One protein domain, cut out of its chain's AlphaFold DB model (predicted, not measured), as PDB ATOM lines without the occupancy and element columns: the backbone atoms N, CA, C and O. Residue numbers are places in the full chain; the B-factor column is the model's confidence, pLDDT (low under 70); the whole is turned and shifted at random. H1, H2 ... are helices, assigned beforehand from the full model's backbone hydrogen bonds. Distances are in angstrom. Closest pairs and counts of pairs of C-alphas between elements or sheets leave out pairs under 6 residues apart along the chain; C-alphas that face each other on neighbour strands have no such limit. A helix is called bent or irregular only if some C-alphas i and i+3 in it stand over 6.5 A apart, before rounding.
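This is residues 154 to 244 of the 364 residues of an uncharacterized protein of Clostridium neonatale (UniProt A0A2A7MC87). A long straight helix, H1, sticks out with residues 154 to 166 as an arm from a small body of helices. In the body, helix H2 is sharply bent into two arms, H3 folds back on the second arm H2b, and the short H4 folds back on H3. The printed part has 91 residues with four named helices, H1 to H4 in that order, and no named strand; its class is all helix. It is only just compact, close to loose, with a radius of gyration of the C-alphas of 14.3 A, and it spans 50 by 30 by 24 A.

H1, residues 154 to 172, begins with C-alpha 154 at (-48.551, 27.057, 47.780) and is 26.7 A long. H2, residues 178 to 204, was assigned as one helix by its hydrogen bonds, but it is bent: C-alphas 187 and 190 are 9.3 A apart. Its arms are H2a, residues 178 to 187, and H2b, residues 190 to 204, 20.6 A long. H3, residues 215 to 229, is 21.2 A long. H4, residues 236 to 243, ends with C-alpha 243 at (-11.307, 45.823, 44.084).

H1 touches H2b with residues 167 to 171 alone, the closest C-alphas, Leu 171 and Tyr 194, being 6.7 A apart. H1 and H2a touch only at the corner, and only just, with 3 pairs of C-alphas within 8 A; their closest C-alphas, Glu 172 and Tyr 181, are 6.1 A apart. H2a and H2b stand about perpendicular at 71 degrees, only just. H2b and H3 form a helical hairpin at a steep tilt of 43 degrees, with the closest C-alphas, Val 196 and Ile 226, 7.1 A apart. H3 and H4 form another, at 44 degrees, with Lys 221 and Ile 242 closest at 6.5 A between C-alphas. H1 and H4 are apart. In H1, H2a, H2b, H3 and H4 every O i to N i+4 pair is within hydrogen-bond range.

The C-alphas farthest apart, Glu 154 and Ile 237, are 49.7 A apart. The body without residues 154 to 166 spans 32 by 30 by 20 A. The printed part has no cut, no link is long, and no printed residue is under 70 in pLDDT.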
ATOM      1  N   GLU A 154     -48.183  25.936  48.648       90.38
ATOM      2  CA  GLU A 154     -48.551  27.057  47.780       90.38
ATOM      3  C   GLU A 154     -48.106  28.405  48.365       90.38
ATOM      4  O   GLU A 154     -47.480  29.204  47.670       90.38
ATOM      5  N   ASN A 155     -48.323  28.628  49.663       89.31
ATOM      6  CA  ASN A 155     -47.852  29.834  50.344       89.31
ATOM      7  C   ASN A 155     -46.325  29.970  50.292       89.31
ATOM      8  O   ASN A 155     -45.820  31.067  50.053       89.31
ATOM      9  N   LEU A 156     -45.585  28.870  50.463       89.81
ATOM     10  CA  LEU A 156     -44.129  28.876  50.310       89.81
ATOM     11  C   LEU A 156     -43.706  29.223  48.880       89.81
ATOM     12  O   LEU A 156     -42.809  30.042  48.695       89.81
ATOM     13  N   LYS A 157     -44.362  28.646  47.866       92.31
ATOM     14  CA  LYS A 157     -44.097  28.974  46.455       92.31
ATOM     15  C   LYS A 157     -44.355  30.451  46.163       92.31
ATOM     16  O   LYS A 157     -43.525  31.091  45.526       92.31
ATOM     17  N   ASN A 158     -45.459  30.996  46.669       92.19
ATOM     18  CA  ASN A 158     -45.804  32.407  46.504       92.19
ATOM     19  C   ASN A 158     -44.789  33.325  47.200       92.19
ATOM     20  O   ASN A 158     -44.360  34.317  46.615       92.19
ATOM     21  N   ALA A 159     -44.349  32.974  48.412       91.06
ATOM     22  CA  ALA A 159     -43.313  33.718  49.125       91.06
ATOM     23  C   ALA A 159     -41.970  33.695  48.377       91.06
ATOM     24  O   ALA A 159     -41.329  34.734  48.233       91.06
ATOM     25  N   LEU A 160     -41.568  32.536  47.847       91.88
ATOM     26  CA  LEU A 160     -40.363  32.409  47.026       91.88
ATOM     27  C   LEU A 160     -40.460  33.244  45.745       91.88
ATOM     28  O   LEU A 160     -39.516  33.955  45.413       91.88
ATOM     29  N   ALA A 161     -41.602  33.211  45.054       93.06
ATOM     30  CA  ALA A 161     -41.826  34.018  43.857       93.06
ATOM     31  C   ALA A 161     -41.745  35.524  44.155       93.06
ATOM     32  O   ALA A 161     -41.120  36.265  43.399       93.06
ATOM     33  N   TYR A 162     -42.319  35.962  45.279       92.88
ATOM     34  CA  TYR A 162     -42.233  37.346  45.738       92.88
ATOM     35  C   TYR A 162     -40.783  37.775  46.009       92.88
ATOM     36  O   TYR A 162     -40.346  38.807  45.506       92.88
ATOM     37  N   ILE A 163     -40.017  36.957  46.741       89.75
ATOM     38  CA  ILE A 163     -38.593  37.215  47.013       89.75
ATOM     39  C   ILE A 163     -37.800  37.292  45.703       89.75
ATOM     40  O   ILE A 163     -36.995  38.199  45.512       89.75
ATOM     41  N   GLU A 164     -38.035  36.371  44.770       90.75
ATOM     42  CA  GLU A 164     -37.339  36.360  43.482       90.75
ATOM     43  C   GLU A 164     -37.653  37.582  42.614       90.75
ATOM     44  O   GLU A 164     -36.758  38.079  41.919       90.75
ATOM     45  N   GLN A 165     -38.893  38.074  42.661       93.12
ATOM     46  CA  GLN A 165     -39.310  39.294  41.975       93.12
ATOM     47  C   GLN A 165     -38.668  40.542  42.592       93.12
ATOM     48  O   GLN A 165     -38.227  41.429  41.856       93.12
ATOM     49  N   ASP A 166     -38.587  40.608  43.920       90.75
ATOM     50  CA  ASP A 166     -37.929  41.710  44.626       90.75
ATOM     51  C   ASP A 166     -36.434  41.761  44.279       90.75
ATOM     52  O   ASP A 166     -35.939  42.790  43.814       90.75
ATOM     53  N   ARG A 167     -35.746  40.608  44.328       92.56
ATOM     54  CA  ARG A 167     -34.347  40.469  43.883       92.56
ATOM     55  C   ARG A 167     -34.147  40.916  42.434       92.56
ATOM     56  O   ARG A 167     -33.162  41.579  42.123       92.56
ATOM     57  N   GLU A 168     -35.052  40.531  41.534       92.44
ATOM     58  CA  GLU A 168     -34.984  40.914  40.117       92.44
ATOM     59  C   GLU A 168     -35.133  42.429  39.940       92.44
ATOM     60  O   GLU A 168     -34.365  43.043  39.207       92.44
ATOM     61  N   THR A 169     -36.080  43.037  40.653       91.38
ATOM     62  CA  THR A 169     -36.326  44.486  40.621       91.38
ATOM     63  C   THR A 169     -35.125  45.256  41.167       91.38
ATOM     64  O   THR A 169     -34.707  46.266  40.602       91.38
ATOM     65  N   GLU A 170     -34.536  44.767  42.256       91.06
ATOM     66  CA  GLU A 170     -33.342  45.340  42.870       91.06
ATOM     67  C   GLU A 170     -32.134  45.296  41.924       91.06
ATOM     68  O   GLU A 170     -31.395  46.277  41.823       91.06
ATOM     69  N   LEU A 171     -31.967  44.184  41.199       93.69
ATOM     70  CA  LEU A 171     -30.952  44.041  40.161       93.69
ATOM     71  C   LEU A 171     -31.204  44.972  38.978       93.69
ATOM     72  O   LEU A 171     -30.281  45.678  38.594       93.69
ATOM     73  N   GLU A 172     -32.420  45.010  38.421       91.75
ATOM     74  CA  GLU A 172     -32.758  45.900  37.298       91.75
ATOM     75  C   GLU A 172     -32.449  47.365  37.636       91.75
ATOM     76  O   GLU A 172     -31.845  48.068  36.828       91.75
ATOM     77  N   ASN A 173     -32.783  47.800  38.855       89.62
ATOM     78  CA  ASN A 173     -32.527  49.160  39.328       89.62
ATOM     79  C   ASN A 173     -31.035  49.499  39.476       89.62
ATOM     80  O   ASN A 173     -30.703  50.676  39.601       89.62
ATOM     81  N   ALA A 174     -30.143  48.501  39.490       90.62
ATOM     82  CA  ALA A 174     -28.698  48.710  39.576       90.62
ATOM     83  C   ALA A 174     -28.022  49.075  38.249       90.62
ATOM     84  O   ALA A 174     -26.846  49.451  38.246       90.62
ATOM     85  N   PHE A 175     -28.755  49.002  37.141       90.75
ATOM     86  CA  PHE A 175     -28.277  49.333  35.802       90.75
ATOM     87  C   PHE A 175     -29.052  50.533  35.243       90.75
ATOM     88  O   PHE A 175     -30.154  50.831  35.696       90.75
ATOM     89  N   ASP A 176     -28.479  51.245  34.263       84.44
ATOM     90  CA  ASP A 176     -29.176  52.419  33.692       84.44
ATOM     91  C   ASP A 176     -30.320  51.995  32.766       84.44
ATOM     92  O   ASP A 176     -31.299  52.725  32.601       84.44
ATOM     93  N   ASP A 177     -30.205  50.813  32.160       88.19
ATOM     94  CA  ASP A 177     -31.231  50.261  31.293       88.19
ATOM     95  C   ASP A 177     -31.264  48.725  31.307       88.19
ATOM     96  O   ASP A 177     -30.329  48.030  31.722       88.19
ATOM     97  N   LYS A 178     -32.379  48.181  30.808       89.81
ATOM     98  CA  LYS A 178     -32.649  46.737  30.799       89.81
ATOM     99  C   LYS A 178     -31.707  45.931  29.901       89.81
ATOM    100  O   LYS A 178     -31.535  44.738  30.139       89.81
ATOM    101  N   LYS A 179     -31.109  46.534  28.868       92.81
ATOM    102  CA  LYS A 179     -30.156  45.848  27.981       92.81
ATOM    103  C   LYS A 179     -28.818  45.653  28.680       92.81
ATOM    104  O   LYS A 179     -28.238  44.577  28.559       92.81
ATOM    105  N   GLU A 180     -28.354  46.657  29.425       91.38
ATOM    106  CA  GLU A 180     -27.142  46.553  30.243       91.38
ATOM    107  C   GLU A 180     -27.294  45.439  31.289       91.38
ATOM    108  O   GLU A 180     -26.452  44.541  31.368       91.38
ATOM    109  N   TYR A 181     -28.425  45.420  32.000       94.25
ATOM    110  CA  TYR A 181     -28.749  44.336  32.925       94.25
ATOM    111  C   TYR A 181     -28.758  42.961  32.236       94.25
ATOM    112  O   TYR A 181     -28.084  42.036  32.691       94.25
ATOM    113  N   ALA A 182     -29.467  42.820  31.110       93.88
ATOM    114  CA  ALA A 182     -29.556  41.555  30.382       93.88
ATOM    115  C   ALA A 182     -28.183  41.040  29.915       93.88
ATOM    116  O   ALA A 182     -27.924  39.837  29.991       93.88
ATOM    117  N   LYS A 183     -27.288  41.944  29.485       94.69
ATOM    118  CA  LYS A 183     -25.899  41.620  29.122       94.69
ATOM    119  C   LYS A 183     -25.149  41.016  30.307       94.69
ATOM    120  O   LYS A 183     -24.533  39.970  30.169       94.69
ATOM    121  N   TYR A 184     -25.171  41.655  31.473       94.38
ATOM    122  CA  TYR A 184     -24.402  41.157  32.616       94.38
ATOM    123  C   TYR A 184     -25.044  39.939  33.281       94.38
ATOM    124  O   TYR A 184     -24.334  39.052  33.756       94.38
ATOM    125  N   LYS A 185     -26.377  39.831  33.234       94.94
ATOM    126  CA  LYS A 185     -27.108  38.649  33.700       94.94
ATOM    127  C   LYS A 185     -26.718  37.399  32.916       94.94
ATOM    128  O   LYS A 185     -26.581  36.341  33.522       94.94
ATOM    129  N   SER A 186     -26.511  37.503  31.600       94.75
ATOM    130  CA  SER A 186     -26.080  36.362  30.781       94.75
ATOM    131  C   SER A 186     -24.612  35.978  30.995       94.75
ATOM    132  O   SER A 186     -24.265  34.820  30.790       94.75
ATOM    133  N   LEU A 187     -23.767  36.916  31.439       94.12
ATOM    134  CA  LEU A 187     -22.340  36.677  31.669       94.12
ATOM    135  C   LEU A 187     -22.048  35.919  32.968       94.12
ATOM    136  O   LEU A 187     -21.227  35.007  32.956       94.12
ATOM    137  N   VAL A 188     -22.682  36.296  34.085       94.19
ATOM    138  CA  VAL A 188     -22.368  35.717  35.414       94.19
ATOM    139  C   VAL A 188     -23.552  35.030  36.097       94.19
ATOM    140  O   VAL A 188     -23.380  34.384  37.126       94.19
ATOM    141  N   GLY A 189     -24.757  35.138  35.533       93.88
ATOM    142  CA  GLY A 189     -25.981  34.617  36.136       93.88
ATOM    143  C   GLY A 189     -26.580  35.536  37.208       93.88
ATOM    144  O   GLY A 189     -25.927  36.424  37.759       93.88
ATOM    145  N   LYS A 190     -27.864  35.314  37.517       92.75
ATOM    146  CA  LYS A 190     -28.633  36.134  38.471       92.75
ATOM    147  C   LYS A 190     -28.051  36.086  39.888       92.75
ATOM    148  O   LYS A 190     -27.961  37.119  40.545       92.75
ATOM    149  N   ASP A 191     -27.660  34.905  40.359       93.00
ATOM    150  CA  ASP A 191     -27.218  34.733  41.744       93.00
ATOM    151  C   ASP A 191     -25.871  35.402  42.025       93.00
ATOM    152  O   ASP A 191     -25.740  36.084  43.042       93.00
ATOM    153  N   GLU A 192     -24.901  35.294  41.110       95.00
ATOM    154  CA  GLU A 192     -23.618  35.987  41.278       95.00
ATOM    155  C   GLU A 192     -23.803  37.504  41.151       95.00
ATOM    156  O   GLU A 192     -23.230  38.241  41.950       95.00
ATOM    157  N   LEU A 193     -24.665  37.993  40.245       95.88
ATOM    158  CA  LEU A 193     -25.016  39.419  40.204       95.88
ATOM    159  C   LEU A 193     -25.604  39.904  41.529       95.88
ATOM    160  O   LEU A 193     -25.208  40.955  42.032       95.88
ATOM    161  N   TYR A 194     -26.536  39.143  42.106       95.12
ATOM    162  CA  TYR A 194     -27.159  39.507  43.374       95.12
ATOM    163  C   TYR A 194     -26.147  39.530  44.518       95.12
ATOM    164  O   TYR A 194     -26.175  40.429  45.358       95.12
ATOM    165  N   LYS A 195     -25.210  38.580  44.526       95.31
ATOM    166  CA  LYS A 195     -24.104  38.553  45.483       95.31
ATOM    167  C   LYS A 195     -23.197  39.771  45.329       95.31
ATOM    168  O   LYS A 195     -22.934  40.443  46.323       95.31
ATOM    169  N   VAL A 196     -22.790  40.102  44.101       94.75
ATOM    170  CA  VAL A 196     -21.982  41.297  43.818       94.75
ATOM    171  C   VAL A 196     -22.719  42.561  44.262       94.75
ATOM    172  O   VAL A 196     -22.126  43.384  44.950       94.75
ATOM    173  N   LEU A 197     -24.014  42.702  43.957       94.12
ATOM    174  CA  LEU A 197     -24.821  43.840  44.409       94.12
ATOM    175  C   LEU A 197     -24.919  43.906  45.936       94.12
ATOM    176  O   LEU A 197     -24.760  44.980  46.513       94.12
ATOM    177  N   THR A 198     -25.143  42.772  46.596       91.25
ATOM    178  CA  THR A 198     -25.223  42.692  48.059       91.25
ATOM    179  C   THR A 198     -23.908  43.118  48.704       91.25
ATOM    180  O   THR A 198     -23.911  43.915  49.641       91.25
ATOM    181  N   ASP A 199     -22.778  42.633  48.194       90.44
ATOM    182  CA  ASP A 199     -21.455  43.003  48.695       90.44
ATOM    183  C   ASP A 199     -21.153  44.483  48.408       90.44
ATOM    184  O   ASP A 199     -20.698  45.207  49.295       90.44
ATOM    185  N   PHE A 200     -21.547  44.990  47.238       90.25
ATOM    186  CA  PHE A 200     -21.424  46.406  46.896       90.25
ATOM    187  C   PHE A 200     -22.262  47.297  47.825       90.25
ATOM    188  O   PHE A 200     -21.787  48.325  48.304       90.25
ATOM    189  N   LYS A 201     -23.488  46.892  48.178       86.44
ATOM    190  CA  LYS A 201     -24.310  47.576  49.193       86.44
ATOM    191  C   LYS A 201     -23.692  47.469  50.590       86.44
ATOM    192  O   LYS A 201     -23.656  48.457  51.331       86.44
ATOM    193  N   LYS A 202     -23.109  46.323  50.948       82.88
ATOM    194  CA  LYS A 202     -22.326  46.156  52.186       82.88
ATOM    195  C   LYS A 202     -21.039  46.959  52.219       82.88
ATOM    196  O   LYS A 202     -20.573  47.223  53.324       82.88
ATOM    197  N   GLU A 203     -20.555  47.487  51.101       81.62
ATOM    198  CA  GLU A 203     -19.399  48.388  51.053       81.62
ATOM    199  C   GLU A 203     -19.796  49.870  50.930       81.62
ATOM    200  O   GLU A 203     -19.475  50.658  51.817       81.62
ATOM    201  N   TYR A 204     -20.697  50.224  50.011       78.94
ATOM    202  CA  TYR A 204     -21.061  51.617  49.687       78.94
ATOM    203  C   TYR A 204     -22.464  52.057  50.148       78.94
ATOM    204  O   TYR A 204     -22.768  53.246  50.188       78.94
ATOM    205  N   GLY A 205     -23.304  51.118  50.592       74.38
ATOM    206  CA  GLY A 205     -24.635  51.371  51.160       74.38
ATOM    207  C   GLY A 205     -25.758  51.294  50.129       74.38
ATOM    208  O   GLY A 205     -25.524  51.413  48.934       74.38
ATOM    209  N   ASP A 206     -27.006  51.139  50.580       75.50
ATOM    210  CA  ASP A 206     -28.158  50.880  49.692       75.50
ATOM    211  C   ASP A 206     -28.451  51.996  48.682       75.50
ATOM    212  O   ASP A 206     -29.146  51.781  47.694       75.50
ATOM    213  N   ARG A 207     -27.940  53.203  48.948       74.31
ATOM    214  CA  ARG A 207     -28.182  54.412  48.152       74.31
ATOM    215  C   ARG A 207     -26.967  54.862  47.344       74.31
ATOM    216  O   ARG A 207     -26.929  56.014  46.928       74.31
ATOM    217  N   TRP A 208     -25.998  53.979  47.117       79.50
ATOM    218  CA  TRP A 208     -24.755  54.300  46.408       79.50
ATOM    219  C   TRP A 208     -24.986  54.948  45.028       79.50
ATOM    220  O   TRP A 208     -24.258  55.857  44.639       79.50
ATOM    221  N   MET A 209     -26.062  54.572  44.328       78.44
ATOM    222  CA  MET A 209     -26.438  55.135  43.020       78.44
ATOM    223  C   MET A 209     -26.974  56.575  43.072       78.44
ATOM    224  O   MET A 209     -27.159  57.197  42.026       78.44
ATOM    225  N   TYR A 210     -27.258  57.098  44.267       76.00
ATOM    226  CA  TYR A 210     -27.780  58.450  44.478       76.00
ATOM    227  C   TYR A 210     -26.718  59.440  44.981       76.00
ATOM    228  O   TYR A 210     -27.060  60.599  45.222       76.00
ATOM    229  N   SER A 211     -25.458  59.015  45.146       71.88
ATOM    230  CA  SER A 211     -24.365  59.936  45.484       71.88
ATOM    231  C   SER A 211     -24.175  60.948  44.353       71.88
ATOM    232  O   SER A 211     -24.059  60.563  43.191       71.88
ATOM    233  N   ARG A 212     -24.160  62.248  44.656       73.38
ATOM    234  CA  ARG A 212     -23.980  63.273  43.618       73.38
ATOM    235  C   ARG A 212     -22.544  63.323  43.126       73.38
ATOM    236  O   ARG A 212     -22.335  63.498  41.929       73.38
ATOM    237  N   GLU A 213     -21.584  63.162  44.028       74.75
ATOM    238  CA  GLU A 213     -20.165  63.210  43.690       74.75
ATOM    239  C   GLU A 213     -19.654  61.896  43.090       74.75
ATOM    240  O   GLU A 213     -18.905  61.932  42.117       74.75
ATOM    241  N   TYR A 214     -20.080  60.741  43.615       80.12
ATOM    242  CA  TYR A 214     -19.425  59.458  43.321       80.12
ATOM    243  C   TYR A 214     -20.240  58.490  42.461       80.12
ATOM    244  O   TYR A 214     -19.756  57.398  42.168       80.12
ATOM    245  N   LYS A 215     -21.463  58.842  42.034       82.88
ATOM    246  CA  LYS A 215     -22.336  57.916  41.279       82.88
ATOM    247  C   LYS A 215     -21.629  57.280  40.083       82.88
ATOM    248  O   LYS A 215     -21.700  56.064  39.928       82.88
ATOM    249  N   SER A 216     -20.971  58.080  39.245       85.75
ATOM    250  CA  SER A 216     -20.325  57.581  38.024       85.75
ATOM    251  C   SER A 216     -19.175  56.622  38.341       85.75
ATOM    252  O   SER A 216     -19.107  55.544  37.760       85.75
ATOM    253  N   GLU A 217     -18.325  56.970  39.310       88.62
ATOM    254  CA  GLU A 217     -17.174  56.156  39.723       88.62
ATOM    255  C   GLU A 217     -17.608  54.848  40.393       88.62
ATOM    256  O   GLU A 217     -17.094  53.776  40.076       88.62
ATOM    257  N   LEU A 218     -18.595  54.915  41.293       89.06
ATOM    258  CA  LEU A 218     -19.159  53.735  41.949       89.06
ATOM    259  C   LEU A 218     -19.853  52.827  40.939       89.06
ATOM    260  O   LEU A 218     -19.705  51.608  41.016       89.06
ATOM    261  N   LYS A 219     -20.557  53.395  39.956       89.81
ATOM    262  CA  LYS A 219     -21.177  52.603  38.896       89.81
ATOM    263  C   LYS A 219     -20.125  51.906  38.040       89.81
ATOM    264  O   LYS A 219     -20.220  50.702  37.825       89.81
ATOM    265  N   GLU A 220     -19.106  52.629  37.593       91.62
ATOM    266  CA  GLU A 220     -18.010  52.045  36.822       91.62
ATOM    267  C   GLU A 220     -17.324  50.919  37.606       91.62
ATOM    268  O   GLU A 220     -17.073  49.840  37.067       91.62
ATOM    269  N   LYS A 221     -17.090  51.126  38.907       93.19
ATOM    270  CA  LYS A 221     -16.526  50.112  39.799       93.19
ATOM    271  C   LYS A 221     -17.429  48.886  39.936       93.19
ATOM    272  O   LYS A 221     -16.929  47.762  39.884       93.19
ATOM    273  N   PHE A 222     -18.738  49.083  40.087       93.94
ATOM    274  CA  PHE A 222     -19.720  48.001  40.157       93.94
ATOM    275  C   PHE A 222     -19.690  47.147  38.883       93.94
ATOM    276  O   PHE A 222     -19.525  45.930  38.962       93.94
ATOM    277  N   ILE A 223     -19.729  47.785  37.708       94.19
ATOM    278  CA  ILE A 223     -19.649  47.099  36.412       94.19
ATOM    279  C   ILE A 223     -18.324  46.345  36.261       94.19
ATOM    280  O   ILE A 223     -18.326  45.150  35.972       94.19
ATOM    281  N   LYS A 224     -17.192  46.997  36.542       93.94
ATOM    282  CA  LYS A 224     -15.871  46.357  36.475       93.94
ATOM    283  C   LYS A 224     -15.739  45.172  37.435       93.94
ATOM    284  O   LYS A 224     -15.085  44.186  37.112       93.94
ATOM    285  N   THR A 225     -16.392  45.224  38.596       94.44
ATOM    286  CA  THR A 225     -16.437  44.093  39.537       94.44
ATOM    287  C   THR A 225     -17.168  42.898  38.921       94.44
ATOM    288  O   THR A 225     -16.690  41.769  39.028       94.44
ATOM    289  N   ILE A 226     -18.278  43.129  38.213       95.25
ATOM    290  CA  ILE A 226     -18.982  42.078  37.468       95.25
ATOM    291  C   ILE A 226     -18.094  41.528  36.343       95.25
ATOM    292  O   ILE A 226     -18.015  40.316  36.165       95.25
ATOM    293  N   GLU A 227     -17.371  42.381  35.615       94.19
ATOM    294  CA  GLU A 227     -16.462  41.956  34.540       94.19
ATOM    295  C   GLU A 227     -15.284  41.109  35.049       94.19
ATOM    296  O   GLU A 227     -14.870  40.159  34.381       94.19
ATOM    297  N   ILE A 228     -14.772  41.395  36.251       92.94
ATOM    298  CA  ILE A 228     -13.797  40.537  36.942       92.94
ATOM    299  C   ILE A 228     -14.407  39.161  37.225       92.94
ATOM    300  O   ILE A 228     -13.768  38.141  36.968       92.94
ATOM    301  N   LYS A 229     -15.647  39.119  37.735       93.31
ATOM    302  CA  LYS A 229     -16.367  37.867  38.025       93.31
ATOM    303  C   LYS A 229     -16.683  37.058  36.772       93.31
ATOM    304  O   LYS A 229     -16.604  35.836  36.811       93.31
ATOM    305  N   ALA A 230     -16.967  37.735  35.664       91.56
ATOM    306  CA  ALA A 230     -17.175  37.132  34.353       91.56
ATOM    307  C   ALA A 230     -15.881  36.610  33.705       91.56
ATOM    308  O   ALA A 230     -15.939  36.012  32.635       91.56
ATOM    309  N   GLY A 231     -14.709  36.872  34.296       89.94
ATOM    310  CA  GLY A 231     -13.418  36.526  33.698       89.94
ATOM    311  C   GLY A 231     -13.037  37.397  32.495       89.94
ATOM    312  O   GLY A 231     -12.099  37.064  31.778       89.94
ATOM    313  N   ILE A 232     -13.722  38.519  32.270       91.25
ATOM    314  CA  ILE A 232     -13.385  39.476  31.204       91.25
ATOM    315  C   ILE A 232     -12.128  40.254  31.602       91.25
ATOM    316  O   ILE A 232     -11.188  40.384  30.820       91.25
ATOM    317  N   ILE A 233     -12.075  40.723  32.851       89.75
ATOM    318  CA  ILE A 233     -10.880  41.344  33.423       89.75
ATOM    319  C   ILE A 233     -10.089  40.256  34.142       89.75
ATOM    320  O   ILE A 233     -10.483  39.795  35.213       89.75
ATOM    321  N   CYS A 234      -8.968  39.839  33.549       84.81
ATOM    322  CA  CYS A 234      -8.118  38.776  34.088       84.81
ATOM    323  C   CYS A 234      -6.823  39.264  34.755       84.81
ATOM    324  O   CYS A 234      -6.317  38.551  35.624       84.81
ATOM    325  N   ASP A 235      -6.332  40.455  34.400       90.00
ATOM    326  CA  ASP A 235      -5.066  41.013  34.891       90.00
ATOM    327  C   ASP A 235      -5.074  41.227  36.414       90.00
ATOM    328  O   ASP A 235      -5.990  41.842  36.963       90.00
ATOM    329  N   GLY A 236      -4.062  40.690  37.103       83.94
ATOM    330  CA  GLY A 236      -4.002  40.683  38.568       83.94
ATOM    331  C   GLY A 236      -3.882  42.080  39.177       83.94
ATOM    332  O   GLY A 236      -4.599  42.398  40.122       83.94
ATOM    333  N   ILE A 237      -3.047  42.938  38.591       85.88
ATOM    334  CA  ILE A 237      -2.807  44.301  39.085       85.88
ATOM    335  C   ILE A 237      -4.060  45.159  38.875       85.88
ATOM    336  O   ILE A 237      -4.488  45.901  39.762       85.88
ATOM    337  N   LEU A 238      -4.696  45.033  37.710       86.06
ATOM    338  CA  LEU A 238      -5.931  45.734  37.390       86.06
ATOM    339  C   LEU A 238      -7.088  45.285  38.294       86.06
ATOM    340  O   LEU A 238      -7.840  46.134  38.774       86.06
ATOM    341  N   LYS A 239      -7.204  43.979  38.584       87.75
ATOM    342  CA  LYS A 239      -8.174  43.442  39.553       87.75
ATOM    343  C   LYS A 239      -7.991  44.058  40.931       87.75
ATOM    344  O   LYS A 239      -8.963  44.549  41.496       87.75
ATOM    345  N   GLU A 240      -6.772  44.049  41.462       85.88
ATOM    346  CA  GLU A 240      -6.484  44.601  42.789       85.88
ATOM    347  C   GLU A 240      -6.849  46.087  42.876       85.88
ATOM    348  O   GLU A 240      -7.511  46.509  43.823       85.88
ATOM    349  N   ASN A 241      -6.514  46.866  41.846       85.62
ATOM    350  CA  ASN A 241      -6.867  48.284  41.787       85.62
ATOM    351  C   ASN A 241      -8.385  48.516  41.723       85.62
ATOM    352  O   ASN A 241      -8.904  49.416  42.383       85.62
ATOM    353  N   ILE A 242      -9.114  47.702  40.955       85.50
ATOM    354  CA  ILE A 242     -10.577  47.793  40.851       85.50
ATOM    355  C   ILE A 242     -11.256  47.341  42.143       85.50
ATOM    356  O   ILE A 242     -12.270  47.928  42.510       85.50
ATOM    357  N   LEU A 243     -10.727  46.339  42.841       85.12
ATOM    358  CA  LEU A 243     -11.307  45.823  44.084       85.12
ATOM    359  C   LEU A 243     -10.936  46.661  45.313       85.12
ATOM    360  O   LEU A 243     -11.592  46.547  46.343       85.12
ATOM    361  N   LYS A 244      -9.919  47.526  45.221       85.75
ATOM    362  CA  LYS A 244      -9.568  48.447  46.304       85.75
ATOM    363  C   LYS A 244     -10.739  49.399  46.597       85.75
ATOM    364  O   LYS A 244     -11.174  50.073  45.665       85.75
TER     365      LYS A 244